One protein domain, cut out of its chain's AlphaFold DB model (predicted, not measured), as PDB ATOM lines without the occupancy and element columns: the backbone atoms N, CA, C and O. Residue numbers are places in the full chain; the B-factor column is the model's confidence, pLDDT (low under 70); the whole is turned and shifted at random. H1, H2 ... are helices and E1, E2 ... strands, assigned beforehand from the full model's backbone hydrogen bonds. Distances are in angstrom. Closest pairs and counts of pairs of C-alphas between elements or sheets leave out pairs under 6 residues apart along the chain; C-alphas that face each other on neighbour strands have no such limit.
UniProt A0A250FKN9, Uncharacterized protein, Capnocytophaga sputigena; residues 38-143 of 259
ATOM      1  N   LEU A  38     134.420 129.780 144.385       92.25
ATOM      2  CA  LEU A  38     133.094 129.830 144.990       92.25
ATOM      3  C   LEU A  38     133.127 129.501 146.486       92.25
ATOM      4  O   LEU A  38     133.676 128.484 146.909       92.25
ATOM      5  N   GLN A  39     132.473 130.339 147.287       93.44
ATOM      6  CA  GLN A  39     132.169 130.076 148.690       93.44
ATOM      7  C   GLN A  39     130.664 130.002 148.888       93.44
ATOM      8  O   GLN A  39     129.954 130.958 148.585       93.44
ATOM      9  N   LYS A  40     130.184 128.889 149.445       94.06
ATOM     10  CA  LYS A  40     128.785 128.742 149.850       94.06
ATOM     11  C   LYS A  40     128.507 129.626 151.064       94.06
ATOM     12  O   LYS A  40     129.264 129.597 152.032       94.06
ATOM     13  N   LEU A  41     127.437 130.409 150.996       90.06
ATOM     14  CA  LEU A  41     126.979 131.297 152.064       90.06
ATOM     15  C   LEU A  41     125.721 130.772 152.755       90.06
ATOM     16  O   LEU A  41     125.569 130.960 153.959       90.06
ATOM     17  N   LYS A  42     124.809 130.154 151.997       88.31
ATOM     18  CA  LYS A  42     123.518 129.675 152.504       88.31
ATOM     19  C   LYS A  42     122.982 128.543 151.634       88.31
ATOM     20  O   LYS A  42     123.300 128.458 150.450       88.31
ATOM     21  N   ASP A  43     122.142 127.710 152.219       87.25
ATOM     22  CA  ASP A  43     121.300 126.729 151.554       87.25
ATOM     23  C   ASP A  43     119.914 126.665 152.189       87.25
ATOM     24  O   ASP A  43     119.710 127.062 153.337       87.25
ATOM     25  N   THR A  44     118.947 126.219 151.398       82.88
ATOM     26  CA  THR A  44     117.568 125.987 151.823       82.88
ATOM     27  C   THR A  44     116.904 124.991 150.880       82.88
ATOM     28  O   THR A  44     117.372 124.776 149.765       82.88
ATOM     29  N   ILE A  45     115.790 124.413 151.317       76.75
ATOM     30  CA  ILE A  45     114.902 123.603 150.482       76.75
ATOM     31  C   ILE A  45     113.557 124.328 150.407       76.75
ATOM     32  O   ILE A  45     113.116 124.883 151.418       76.75
ATOM     33  N   ILE A  46     112.928 124.360 149.233       76.12
ATOM     34  CA  ILE A  46     111.533 124.796 149.071       76.12
ATOM     35  C   ILE A  46     110.673 123.645 148.565       76.12
ATOM     36  O   ILE A  46     111.141 122.802 147.808       76.12
ATOM     37  N   LEU A  47     109.414 123.604 148.990       62.62
ATOM     38  CA  LEU A  47     108.443 122.607 148.546       62.62
ATOM     39  C   LEU A  47     107.563 123.254 147.475       62.62
ATOM     40  O   LEU A  47     106.376 123.478 147.672       62.62
ATOM     41  N   ASP A  48     108.186 123.632 146.362       55.19
ATOM     42  CA  ASP A  48     107.509 124.224 145.211       55.19
ATOM     43  C   ASP A  48     107.697 123.282 144.014       55.19
ATOM     44  O   ASP A  48     108.814 123.074 143.547       55.19
ATOM     45  N   GLY A  49     106.618 122.636 143.561       49.22
ATOM     46  CA  GLY A  49     106.607 121.814 142.341       49.22
ATOM     47  C   GLY A  49     107.220 120.402 142.409       49.22
ATOM     48  O   GLY A  49     107.105 119.675 141.427       49.22
ATOM     49  N   SER A  50     107.816 119.972 143.528       58.97
ATOM     50  CA  SER A  50     108.294 118.588 143.726       58.97
ATOM     51  C   SER A  50     108.033 118.095 145.151       58.97
ATOM     52  O   SER A  50     108.233 118.833 146.117       58.97
ATOM     53  N   THR A  51     107.619 116.831 145.289       59.78
ATOM     54  CA  THR A  51     107.459 116.140 146.583       59.78
ATOM     55  C   THR A  51     108.792 115.929 147.302       59.78
ATOM     56  O   THR A  51     108.816 115.840 148.527       59.78
ATOM     57  N   GLU A  52     109.898 115.883 146.555       66.19
ATOM     58  CA  GLU A  52     111.259 115.747 147.091       66.19
ATOM     59  C   GLU A  52     111.867 117.101 147.496       66.19
ATOM     60  O   GLU A  52     112.879 117.152 148.200       66.19
ATOM     61  N   GLY A  53     111.220 118.200 147.098       73.56
ATOM     62  CA  GLY A  53     111.683 119.560 147.320       73.56
ATOM     63  C   GLY A  53     112.751 120.017 146.323       73.56
ATOM     64  O   GLY A  53     113.465 119.242 145.692       73.56
ATOM     65  N   GLU A  54     112.850 121.330 146.184       86.94
ATOM     66  CA  GLU A  54     113.812 122.035 145.352       86.94
ATOM     67  C   GLU A  54     114.947 122.569 146.241       86.94
ATOM     68  O   GLU A  54     114.720 123.359 147.164       86.94
ATOM     69  N   GLN A  55     116.177 122.113 145.988       88.12
ATOM     70  CA  GLN A  55     117.364 122.513 146.742       88.12
ATOM     71  C   GLN A  55     117.944 123.799 146.172       88.12
ATOM     72  O   GLN A  55     118.315 123.839 145.004       88.12
ATOM     73  N   ILE A  56     118.104 124.818 147.013       90.88
ATOM     74  CA  ILE A  56     118.618 126.128 146.614       90.88
ATOM     75  C   ILE A  56     119.883 126.450 147.400       90.88
ATOM     76  O   ILE A  56     119.926 126.359 148.629       90.88
ATOM     77  N   TYR A  57     120.895 126.925 146.688       93.38
ATOM     78  CA  TYR A  57     122.196 127.298 147.213       93.38
ATOM     79  C   TYR A  57     122.520 128.749 146.870       93.38
ATOM     80  O   TYR A  57     122.282 129.200 145.751       93.38
ATOM     81  N   LEU A  58     123.115 129.469 147.818       95.12
ATOM     82  CA  LEU A  58     123.711 130.780 147.598       95.12
ATOM     83  C   LEU A  58     125.225 130.690 147.752       95.12
ATOM     84  O   LEU A  58     125.727 130.292 148.805       95.12
ATOM     85  N   TYR A  59     125.935 131.160 146.737       95.69
ATOM     86  CA  TYR A  59     127.382 131.287 146.712       95.69
ATOM     87  C   TYR A  59     127.805 132.737 146.481       95.69
ATOM     88  O   TYR A  59     127.063 133.545 145.921       95.69
ATOM     89  N   ILE A  60     129.043 133.041 146.861       95.06
ATOM     90  CA  ILE A  60     129.779 134.221 146.420       95.06
ATOM     91  C   ILE A  60     131.032 133.769 145.673       95.06
ATOM     92  O   ILE A  60     131.758 132.881 146.129       95.06
ATOM     93  N   ASN A  61     131.295 134.374 144.520       93.56
ATOM     94  CA  ASN A  61     132.564 134.220 143.831       93.56
ATOM     95  C   ASN A  61     133.599 135.154 144.474       93.56
ATOM     96  O   ASN A  61     133.478 136.369 144.391       93.56
ATOM     97  N   LYS A  62     134.637 134.607 145.104       92.81
ATOM     98  CA  LYS A  62     135.700 135.360 145.786       92.81
ATOM     99  C   LYS A  62     136.537 136.230 144.842       92.81
ATOM    100  O   LYS A  62     137.189 137.153 145.314       92.81
ATOM    101  N   ILE A  63     136.545 135.925 143.541       91.75
ATOM    102  CA  ILE A  63     137.322 136.652 142.528       91.75
ATOM    103  C   ILE A  63     136.482 137.783 141.934       91.75
ATOM    104  O   ILE A  63     136.909 138.933 141.937       91.75
ATOM    105  N   THR A  64     135.287 137.473 141.423       92.75
ATOM    106  CA  THR A  64     134.438 138.479 140.755       92.75
ATOM    107  C   THR A  64     133.539 139.250 141.717       92.75
ATOM    108  O   THR A  64     132.972 140.272 141.336       92.75
ATOM    109  N   LEU A  65     133.399 138.765 142.957       91.19
ATOM    110  CA  LEU A  65     132.452 139.236 143.974       91.19
ATOM    111  C   LEU A  65     130.981 139.135 143.544       91.19
ATOM    112  O   LEU A  65     130.106 139.744 144.159       91.19
ATOM    113  N   ASP A  66     130.687 138.353 142.504       95.38
ATOM    114  CA  ASP A  66     129.314 138.077 142.100       95.38
ATOM    115  C   ASP A  66     128.664 137.072 143.047       95.38
ATOM    116  O   ASP A  66     129.276 136.082 143.456       95.38
ATOM    117  N   SER A  67     127.395 137.315 143.359       96.25
ATOM    118  CA  SER A  67     126.545 136.343 144.035       96.25
ATOM    119  C   SER A  67     125.963 135.376 143.011       96.25
ATOM    120  O   SER A  67     125.586 135.775 141.906       96.25
ATOM    121  N   ILE A  68     125.896 134.100 143.380       97.25
ATOM    122  CA  ILE A  68     125.385 133.032 142.525       97.25
ATOM    123  C   ILE A  68     124.318 132.263 143.292       97.25
ATOM    124  O   ILE A  68     124.588 131.754 144.376       97.25
ATOM    125  N   ILE A  69     123.114 132.185 142.733       96.75
ATOM    126  CA  ILE A  69     122.068 131.284 143.218       96.75
ATOM    127  C   ILE A  69     122.025 130.086 142.287       96.75
ATOM    128  O   ILE A  69     121.864 130.263 141.082       96.75
ATOM    129  N   GLU A  70     122.126 128.886 142.839       96.88
ATOM    130  CA  GLU A  70     121.877 127.650 142.103       96.88
ATOM    131  C   GLU A  70     120.685 126.932 142.704       96.88
ATOM    132  O   GLU A  70     120.529 126.911 143.924       96.88
ATOM    133  N   SER A  71     119.865 126.341 141.845       94.62
ATOM    134  CA  SER A  71     118.760 125.493 142.256       94.62
ATOM    135  C   SER A  71     118.778 124.168 141.517       94.62
ATOM    136  O   SER A  71     119.189 124.103 140.352       94.62
ATOM    137  N   GLU A  72     118.317 123.128 142.196       93.06
ATOM    138  CA  GLU A  72     118.181 121.787 141.662       93.06
ATOM    139  C   GLU A  72     116.872 121.144 142.119       93.06
ATOM    140  O   GLU A  72     116.590 121.053 143.316       93.06
ATOM    141  N   ILE A  73     116.102 120.670 141.142       90.00
ATOM    142  CA  ILE A  73     114.858 119.935 141.345       90.00
ATOM    143  C   ILE A  73     115.055 118.533 140.793       90.00
ATOM    144  O   ILE A  73     115.429 118.363 139.629       90.00
ATOM    145  N   LEU A  74     114.795 117.533 141.625       85.62
ATOM    146  CA  LEU A  74     114.725 116.142 141.204       85.62
ATOM    147  C   LEU A  74     113.257 115.755 141.025       85.62
ATOM    148  O   LEU A  74     112.385 116.147 141.805       85.62
ATOM    149  N   GLY A  75     112.994 115.023 139.949       80.25
ATOM    150  CA  GLY A  75     111.701 114.418 139.676       80.25
ATOM    151  C   GLY A  75     111.872 113.005 139.134       80.25
ATOM    152  O   GLY A  75     112.982 112.555 138.846       80.25
ATOM    153  N   GLU A  76     110.753 112.307 138.952       77.06
ATOM    154  CA  GLU A  76     110.739 110.906 138.505       77.06
ATOM    155  C   GLU A  76     111.234 110.717 137.062       77.06
ATOM    156  O   GLU A  76     111.787 109.673 136.706       77.06
ATOM    157  N   THR A  77     111.033 111.730 136.216       82.31
ATOM    158  CA  THR A  77     111.305 111.691 134.770       82.31
ATOM    159  C   THR A  77     112.529 112.503 134.358       82.31
ATOM    160  O   THR A  77     112.995 112.403 133.217       82.31
ATOM    161  N   GLY A  78     113.090 113.285 135.277       88.12
ATOM    162  CA  GLY A  78     114.249 114.104 134.993       88.12
ATOM    163  C   GLY A  78     114.695 114.958 136.164       88.12
ATOM    164  O   GLY A  78     114.357 114.720 137.322       88.12
ATOM    165  N   LYS A  79     115.479 115.970 135.820       90.12
ATOM    166  CA  LYS A  79     116.058 116.925 136.752       90.12
ATOM    167  C   LYS A  79     116.038 118.305 136.121       90.12
ATOM    168  O   LYS A  79     116.339 118.448 134.939       90.12
ATOM    169  N   GLU A  80     115.759 119.320 136.913       92.88
ATOM    170  CA  GLU A  80     115.748 120.713 136.481       92.88
ATOM    171  C   GLU A  80     116.802 121.492 137.262       92.88
ATOM    172  O   GLU A  80     117.006 121.265 138.457       92.88
ATOM    173  N   ARG A  81     117.526 122.385 136.585       95.56
ATOM    174  CA  ARG A  81     118.527 123.243 137.219       95.56
ATOM    175  C   ARG A  81     118.340 124.686 136.813       95.56
ATOM    176  O   ARG A  81     118.241 124.991 135.626       95.56
ATOM    177  N   TYR A  82     118.434 125.565 137.800       96.56
ATOM    178  CA  TYR A  82     118.527 127.002 137.592       96.56
ATOM    179  C   TYR A  82     119.864 127.520 138.114       96.56
ATOM    180  O   TYR A  82     120.348 127.079 139.154       96.56
ATOM    181  N   SER A  83     120.458 128.481 137.414       97.69
ATOM    182  CA  SER A  83     121.642 129.202 137.883       97.69
ATOM    183  C   SER A  83     121.502 130.684 137.573       97.69
ATOM    184  O   SER A  83     121.242 131.063 136.433       97.69
ATOM    185  N   PHE A  84     121.684 131.532 138.580       98.06
ATOM    186  CA  PHE A  84     121.594 132.983 138.470       98.06
ATOM    187  C   PHE A  84     122.874 133.620 138.988       98.06
ATOM    188  O   PHE A  84     123.274 133.363 140.116       98.06
ATOM    189  N   THR A  85     123.493 134.498 138.201       97.69
ATOM    190  CA  THR A  85     124.652 135.302 138.619       97.69
ATOM    191  C   THR A  85     124.261 136.769 138.666       97.69
ATOM    192  O   THR A  85     123.712 137.299 137.695       97.69
ATOM    193  N   PHE A  86     124.549 137.448 139.772       95.88
ATOM    194  CA  PHE A  86     124.118 138.824 139.993       95.88
ATOM    195  C   PHE A  86     125.071 139.592 140.912       95.88
ATOM    196  O   PHE A  86     125.768 139.030 141.754       95.88
ATOM    197  N   ASN A  87     125.068 140.912 140.757       90.69
ATOM    198  CA  ASN A  87     125.674 141.846 141.701       90.69
ATOM    199  C   ASN A  87     124.805 143.102 141.706       90.69
ATOM    200  O   ASN A  87     124.845 143.879 140.752       90.69
ATOM    201  N   ASN A  88     123.941 143.227 142.717       81.25
ATOM    202  CA  ASN A  88     122.777 144.127 142.787       81.25
ATOM    203  C   ASN A  88     121.713 143.926 141.688       81.25
ATOM    204  O   ASN A  88     120.523 144.038 141.966       81.25
ATOM    205  N   GLN A  89     122.118 143.622 140.457       87.06
ATOM    206  CA  GLN A  89     121.263 143.332 139.310       87.06
ATOM    207  C   GLN A  89     121.631 141.980 138.699       87.06
ATOM    208  O   GLN A  89     122.789 141.551 138.759       87.06
ATOM    209  N   LEU A  90     120.634 141.325 138.100       93.00
ATOM    210  CA  LEU A  90     120.800 140.050 137.413       93.00
ATOM    211  C   LEU A  90     121.678 140.223 136.168       93.00
ATOM    212  O   LEU A  90     121.356 141.017 135.286       93.00
ATOM    213  N   LYS A  91     122.785 139.475 136.103       95.06
ATOM    214  CA  LYS A  91     123.738 139.497 134.981       95.06
ATOM    215  C   LYS A  91     123.541 138.312 134.044       95.06
ATOM    216  O   LYS A  91     123.576 138.477 132.831       95.06
ATOM    217  N   LYS A  92     123.374 137.117 134.614       96.81
ATOM    218  CA  LYS A  92     123.187 135.861 133.880       96.81
ATOM    219  C   LYS A  92     122.117 135.027 134.560       96.81
ATOM    220  O   LYS A  92     122.059 135.001 135.788       96.81
ATOM    221  N   ALA A  93     121.314 134.341 133.762       97.56
ATOM    222  CA  ALA A  93     120.378 133.334 134.227       97.56
ATOM    223  C   ALA A  93     120.363 132.197 133.218       97.56
ATOM    224  O   ALA A  93     120.234 132.476 132.029       97.56
ATOM    225  N   ASN A  94     120.464 130.970 133.713       97.50
ATOM    226  CA  ASN A  94     120.397 129.752 132.925       97.50
ATOM    227  C   ASN A  94     119.361 128.817 133.547       97.50
ATOM    228  O   ASN A  94     119.309 128.671 134.771       97.50
ATOM    229  N   HIS A  95     118.585 128.168 132.695       97.19
ATOM    230  CA  HIS A  95     117.673 127.090 133.031       97.19
ATOM    231  C   HIS A  95     118.005 125.893 132.145       97.19
ATOM    232  O   HIS A  95     118.072 126.019 130.924       97.19
ATOM    233  N   ILE A  96     118.230 124.736 132.762       96.75
ATOM    234  CA  ILE A  96     118.500 123.493 132.046       96.75
ATOM    235  C   ILE A  96     117.563 122.415 132.565       96.75
ATOM    236  O   ILE A  96     117.595 122.071 133.749       96.75
ATOM    237  N   LEU A  97     116.780 121.844 131.655       94.31
ATOM    238  CA  LEU A  97     115.956 120.675 131.909       94.31
ATOM    239  C   LEU A  97     116.650 119.440 131.346       94.31
ATOM    240  O   LEU A  97     116.954 119.354 130.152       94.31
ATOM    241  N   TYR A  98     116.846 118.459 132.211       93.56
ATOM    242  CA  TYR A  98     117.359 117.150 131.868       93.56
ATOM    243  C   TYR A  98     116.236 116.125 131.946       93.56
ATOM    244  O   TYR A  98     115.450 116.131 132.890       93.56
ATOM    245  N   SER A  99     116.205 115.194 131.001       91.62
ATOM    246  CA  SER A  99     115.357 114.004 131.082       91.62
ATOM    247  C   SER A  99     116.216 112.766 131.274       91.62
ATOM    248  O   SER A  99     117.330 112.681 130.746       91.62
ATOM    249  N   TYR A 100     115.700 111.790 132.015       88.56
ATOM    250  CA  TYR A 100     116.352 110.490 132.079       88.56
ATOM    251  C   TYR A 100     116.171 109.748 130.753       88.56
ATOM    252  O   TYR A 100     115.085 109.743 130.179       88.56
ATOM    253  N   GLU A 101     117.218 109.073 130.277       86.75
ATOM    254  CA  GLU A 101     117.110 108.204 129.093       86.75
ATOM    255  C   GLU A 101     116.142 107.033 129.324       86.75
ATOM    256  O   GLU A 101     115.530 106.523 128.386       86.75
ATOM    257  N   LYS A 102     116.012 106.600 130.583       82.25
ATOM    258  CA  LYS A 102     115.038 105.614 131.057       82.25
ATOM    259  C   LYS A 102     114.509 106.059 132.423       82.25
ATOM    260  O   LYS A 102     115.301 106.590 133.199       82.25
ATOM    261  N   PRO A 103     113.231 105.801 132.752       73.31
ATOM    262  CA  PRO A 103     112.696 106.047 134.088       73.31
ATOM    263  C   PRO A 103     113.576 105.451 135.194       73.31
ATOM    264  O   PRO A 103     114.127 104.360 135.016       73.31
ATOM    265  N   ILE A 104     113.676 106.132 136.342       74.69
ATOM    266  CA  ILE A 104     114.570 105.738 137.451       74.69
ATOM    267  C   ILE A 104     114.294 104.299 137.914       74.69
ATOM    268  O   ILE A 104     115.222 103.543 138.197       74.69
ATOM    269  N   TYR A 105     113.029 103.871 137.910       76.50
ATOM    270  CA  TYR A 105     112.642 102.514 138.308       76.50
ATOM    271  C   TYR A 105     113.106 101.411 137.333       76.50
ATOM    272  O   TYR A 105     113.065 100.235 137.684       76.50
ATOM    273  N   LEU A 106     113.567 101.760 136.122       78.38
ATOM    274  CA  LEU A 106     114.045 100.814 135.102       78.38
ATOM    275  C   LEU A 106     115.573 100.739 134.983       78.38
ATOM    276  O   LEU A 106     116.078  99.883 134.253       78.38
ATOM    277  N   SER A 107     116.332 101.615 135.647       73.31
ATOM    278  CA  SER A 107     117.797 101.604 135.565       73.31
ATOM    279  C   SER A 107     118.449 102.089 136.852       73.31
ATOM    280  O   SER A 107     118.250 103.223 137.271       73.31
ATOM    281  N   LYS A 108     119.339 101.266 137.420       71.94
ATOM    282  CA  LYS A 108     120.212 101.681 138.532       71.94
ATOM    283  C   LYS A 108     121.271 102.704 138.105       71.94
ATOM    284  O   LYS A 108     121.757 103.460 138.935       71.94
ATOM    285  N   ASN A 109     121.613 102.733 136.815       81.44
ATOM    286  CA  ASN A 109     122.551 103.694 136.243       81.44
ATOM    287  C   ASN A 109     121.759 104.768 135.505       81.44
ATOM    288  O   ASN A 109     121.351 104.578 134.353       81.44
ATOM    289  N   ILE A 110     121.509 105.875 136.196       81.00
ATOM    290  CA  ILE A 110     120.760 107.004 135.658       81.00
ATOM    291  C   ILE A 110     121.639 107.734 134.639       81.00
ATOM    292  O   ILE A 110     122.727 108.207 134.962       81.00
ATOM    293  N   LYS A 111     121.157 107.829 133.399       86.94
ATOM    294  CA  LYS A 111     121.758 108.649 132.344       86.94
ATOM    295  C   LYS A 111     120.831 109.809 132.023       86.94
ATOM    296  O   LYS A 111     119.629 109.609 131.855       86.94
ATOM    297  N   LEU A 112     121.404 111.006 131.961       86.69
ATOM    298  CA  LEU A 112     120.693 112.254 131.715       86.69
ATOM    299  C   LEU A 112     120.985 112.752 130.303       86.69
ATOM    300  O   LEU A 112     122.140 112.776 129.877       86.69
ATOM    301  N   LYS A 113     119.946 113.226 129.623       92.06
ATOM    302  CA  LYS A 113     120.044 113.985 128.377       92.06
ATOM    303  C   LYS A 113     119.511 115.392 128.613       92.06
ATOM    304  O   LYS A 113     118.481 115.552 129.261       92.06
ATOM    305  N   VAL A 114     120.186 116.405 128.069       94.00
ATOM    306  CA  VAL A 114     119.648 117.772 128.037       94.00
ATOM    307  C   VAL A 114     118.454 117.798 127.085       94.00
ATOM    308  O   VAL A 114     118.590 117.526 125.891       94.00
ATOM    309  N   SER A 115     117.284 118.099 127.632       92.62
ATOM    310  CA  SER A 115     116.030 118.218 126.886       92.62
ATOM    311  C   SER A 115     115.737 119.666 126.521       92.62
ATOM    312  O   SER A 115     115.114 119.927 125.495       92.62
ATOM    313  N   LYS A 116     116.197 120.608 127.350       94.69
ATOM    314  CA  LYS A 116     116.024 122.040 127.137       94.69
ATOM    315  C   LYS A 116     117.136 122.816 127.829       94.69
ATOM    316  O   LYS A 116     117.504 122.482 128.951       94.69
ATOM    317  N   GLU A 117     117.621 123.860 127.175       96.75
ATOM    318  CA  GLU A 117     118.557 124.825 127.742       96.75
ATOM    319  C   GLU A 117     118.130 126.226 127.313       96.75
ATOM    320  O   GLU A 117     117.847 126.470 126.141       96.75
ATOM    321  N   GLU A 118     118.012 127.115 128.290       97.06
ATOM    322  CA  GLU A 118     117.452 128.450 128.138       97.06
ATOM    323  C   GLU A 118     118.214 129.467 128.978       97.06
ATOM    324  O   GLU A 118     118.694 129.177 130.074       97.06
ATOM    325  N   ASP A 119     118.247 130.698 128.487       97.12
ATOM    326  CA  ASP A 119     118.888 131.832 129.132       97.12
ATOM    327  C   ASP A 119     118.086 133.133 128.944       97.12
ATOM    328  O   ASP A 119     116.990 133.168 128.375       97.12
ATOM    329  N   LEU A 120     118.642 134.249 129.422       93.94
ATOM    330  CA  LEU A 120     118.018 135.574 129.316       93.94
ATOM    331  C   LEU A 120     117.818 136.074 127.873       93.94
ATOM    332  O   LEU A 120     117.096 137.057 127.683       93.94
ATOM    333  N   TYR A 121     118.471 135.453 126.890       95.44
ATOM    334  CA  TYR A 121     118.461 135.856 125.484       95.44
ATOM    335  C   TYR A 121     117.613 134.929 124.608       95.44
ATOM    336  O   TYR A 121     117.310 135.287 123.473       95.44
ATOM    337  N   SER A 122     117.179 133.788 125.144       93.06
ATOM    338  CA  SER A 122     116.430 132.763 124.414       93.06
ATOM    339  C   SER A 122     115.088 133.275 123.874       93.06
ATOM    340  O   SER A 122     114.769 133.072 122.706       93.06
ATOM    341  N   SER A 123     114.293 133.974 124.694       95.38
ATOM    342  CA  SER A 123     113.086 134.684 124.246       95.38
ATOM    343  C   SER A 123     112.615 135.715 125.282       95.38
ATOM    344  O   SER A 123     113.059 135.719 126.434       95.38
ATOM    345  N   LYS A 124     111.677 136.594 124.898       93.50
ATOM    346  CA  LYS A 124     111.076 137.574 125.822       93.50
ATOM    347  C   LYS A 124     110.318 136.897 126.971       93.50
ATOM    348  O   LYS A 124     110.413 137.358 128.106       93.50
ATOM    349  N   GLU A 125     109.585 135.828 126.674       91.31
ATOM    350  CA  GLU A 125     108.815 135.062 127.659       91.31
ATOM    351  C   GLU A 125     109.742 134.322 128.629       91.31
ATOM    352  O   GLU A 125     109.604 134.450 129.845       91.31
ATOM    353  N   VAL A 126     110.770 133.649 128.105       90.88
ATOM    354  CA  VAL A 126     111.788 132.958 128.913       90.88
ATOM    355  C   VAL A 126     112.484 133.934 129.852       90.88
ATOM    356  O   VAL A 126     112.597 133.680 131.050       90.88
ATOM    357  N   LYS A 127     112.868 135.110 129.347       88.62
ATOM    358  CA  LYS A 127     113.443 136.174 130.170       88.62
ATOM    359  C   LYS A 127     112.506 136.591 131.305       88.62
ATOM    360  O   LYS A 127     112.980 136.809 132.419       88.62
ATOM    361  N   GLN A 128     111.204 136.735 131.053       81.50
ATOM    362  CA  GLN A 128     110.235 137.071 132.103       81.50
ATOM    363  C   GLN A 128     110.152 135.960 133.157       81.50
ATOM    364  O   GLN A 128     110.267 136.260 134.344       81.50
ATOM    365  N   ASN A 129     110.053 134.699 132.738       84.06
ATOM    366  CA  ASN A 129     109.980 133.549 133.643       84.06
ATOM    367  C   ASN A 129     111.243 133.407 134.507       84.06
ATOM    368  O   ASN A 129     111.145 133.284 135.727       84.06
ATOM    369  N   LEU A 130     112.430 133.541 133.908       90.12
ATOM    370  CA  LEU A 130     113.704 133.524 134.635       90.12
ATOM    371  C   LEU A 130     113.809 134.672 135.644       90.12
ATOM    372  O   LEU A 130     114.281 134.462 136.759       90.12
ATOM    373  N   ASN A 131     113.341 135.876 135.300       84.56
ATOM    374  CA  ASN A 131     113.314 136.989 136.252       84.56
ATOM    375  C   ASN A 131     112.364 136.717 137.427       84.56
ATOM    376  O   ASN A 131     112.720 137.009 138.568       84.56
ATOM    377  N   LYS A 132     111.186 136.133 137.176       82.75
ATOM    378  CA  LYS A 132     110.255 135.746 138.247       82.75
ATOM    379  C   LYS A 132     110.889 134.721 139.189       82.75
ATOM    380  O   LYS A 132     110.896 134.941 140.400       82.75
ATOM    381  N   LYS A 133     111.492 133.657 138.644       86.62
ATOM    382  CA  LYS A 133     112.156 132.614 139.445       86.62
ATOM    383  C   LYS A 133     113.374 133.169 140.206       86.62
ATOM    384  O   LYS A 133     113.532 132.885 141.390       86.62
ATOM    385  N   PHE A 134     114.163 134.060 139.594       90.81
ATOM    386  CA  PHE A 134     115.242 134.781 140.283       90.81
ATOM    387  C   PHE A 134     114.726 135.577 141.488       90.81
ATOM    388  O   PHE A 134     115.284 135.471 142.580       90.81
ATOM    389  N   MET A 135     113.656 136.358 141.310       82.75
ATOM    390  CA  MET A 135     113.082 137.163 142.391       82.75
ATOM    391  C   MET A 135     112.533 136.295 143.526       82.75
ATOM    392  O   MET A 135     112.727 136.646 144.690       82.75
ATOM    393  N   LEU A 136     111.912 135.154 143.207       81.00
ATOM    394  CA  LEU A 136     111.474 134.168 144.197       81.00
ATOM    395  C   LEU A 136     112.651 133.716 145.075       81.00
ATOM    396  O   LEU A 136     112.622 133.908 146.293       81.00
ATOM    397  N   TYR A 137     113.719 133.191 144.468       86.62
ATOM    398  CA  TYR A 137     114.879 132.704 145.220       86.62
ATOM    399  C   TYR A 137     115.606 133.813 145.970       86.62
ATOM    400  O   TYR A 137     115.991 133.634 147.127       86.62
ATOM    401  N   HIS A 138     115.781 134.973 145.337       85.38
ATOM    402  CA  HIS A 138     116.404 136.124 145.972       85.38
ATOM    403  C   HIS A 138     115.622 136.528 147.229       85.38
ATOM    404  O   HIS A 138     116.213 136.745 148.286       85.38
ATOM    405  N   ASN A 139     114.291 136.567 147.157       77.56
ATOM    406  CA  ASN A 139     113.457 136.881 148.311       77.56
ATOM    407  C   ASN A 139     113.578 135.833 149.418       77.56
ATOM    408  O   ASN A 139     113.637 136.217 150.581       77.56
ATOM    409  N   ILE A 140     113.651 134.539 149.093       76.69
ATOM    410  CA  ILE A 140     113.845 133.463 150.080       76.69
ATOM    411  C   ILE A 140     115.211 133.587 150.773       76.69
ATOM    412  O   ILE A 140     115.317 133.531 152.002       76.69
ATOM    413  N   LEU A 141     116.275 133.774 149.993       82.31
ATOM    414  CA  LEU A 141     117.645 133.765 150.499       82.31
ATOM    415  C   LEU A 141     117.995 135.046 151.256       82.31
ATOM    416  O   LEU A 141     118.620 134.961 152.316       82.31
ATOM    417  N   PHE A 142     117.538 136.196 150.759       78.38
ATOM    418  CA  PHE A 142     117.863 137.530 151.264       78.38
ATOM    419  C   PHE A 142     116.681 138.226 151.943       78.38
ATOM    420  O   PHE A 142     116.634 139.459 151.942       78.38
ATOM    421  N   ARG A 143     115.727 137.470 152.519       69.31
ATOM    422  CA  ARG A 143     114.603 138.039 153.284       69.31
ATOM    423  C   ARG A 143     115.102 139.178 154.171       69.31
ATOM    424  O   ARG A 143     115.855 138.962 155.122       69.31
TER     425      ARG A 143
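AT A GLANCE: This is residues 38 to 143 of the 259 residues of an uncharacterized protein of Capnocytophaga sputigena (UniProt A0A250FKN9). A single twisted sheet of six strands forms a wall, and one long helix, H1, crosses one face of it while the other face is bare of named helices. The strands follow one another across the sheet as they do along the chain, and the long loop of residues 101 to 111, between E5 and E6, lies at one end of the longest axis. The printed part has 106 residues, with the named elements in the order E1, E2, E3, E4, E5, E6, H1; the sheet's order is E1 - E2 - E3 - E4 - E5 - E6, all antiparallel. The class is mixed, helices and strands, and the whole is compact, with a radius of gyration of the C-alphas of 14.7 A and spans of 45 by 30 by 26 A.

IN THESE COORDINATES: E1 is residues 38 to 46, beginning at C-alpha 38 at (133.094, 129.830, 144.990), and it bends by 63 degrees at residue 41. E2 is residues 54 to 61 and E3 is residues 67 to 74. E4, residues 78 to 87, measures 30.7 A from first to last C-alpha. E5, residues 89 to 100, is the longest strand at 34.0 A and ends at C-alpha 100 at (116.352, 110.490, 132.079). E6, residues 112 to 119, bends by 58 degrees at residue 115. H1, residues 124 to 141, measures 25.8 A and ends at C-alpha 141 at (117.645, 133.765, 150.499).

HOW THE PARTS SIT: The six strands make a meander, each the antiparallel neighbour of the one before, and each successive pair is a hairpin. Across E1 and E2, N 44 and O 56 are 2.9 A apart, within hydrogen-bond range. The same holds for N 57 and O 70 of E2 and E3 at 2.8 A, N 71 and O 82 of E3 and E4 at 2.8 A, N 83 and O 94 of E4 and E5 at 2.9 A, and N 97 and O 116 of E5 and E6 at 2.9 A. E1 and E6 are the edge strands, and they are apart. From edge to edge the strands' lines turn by 78 degrees. H1 is on the sheet at a height of 8.5 A, two layers in which the helix is on one face. It runs across the strands, at 77 degrees to E4 on the local plane. It lies over E4 and E6, and only just over E2, E3 and E5, with 3 of its C-alphas falling on each of these three. The closest C-alphas of E5 and H1 are those of Ala 93 and Leu 130, 6.7 A apart; those of E1 and H1 are Lys 42 and Leu 141, 7.4 A. In H1 every O i to N i+4 pair is within hydrogen-bond range.

THE WHOLE: The two C-alphas farthest apart are those of Asn 88 and Leu 106, at 44.8 A. The printed part has no cut. The link E5 to E6, 11 residues, is long; E1 to E2 is short, and the other links are tight. The mean pLDDT of the printed part is 87.1, and residues 47 to 52 and residue 143 are under 70.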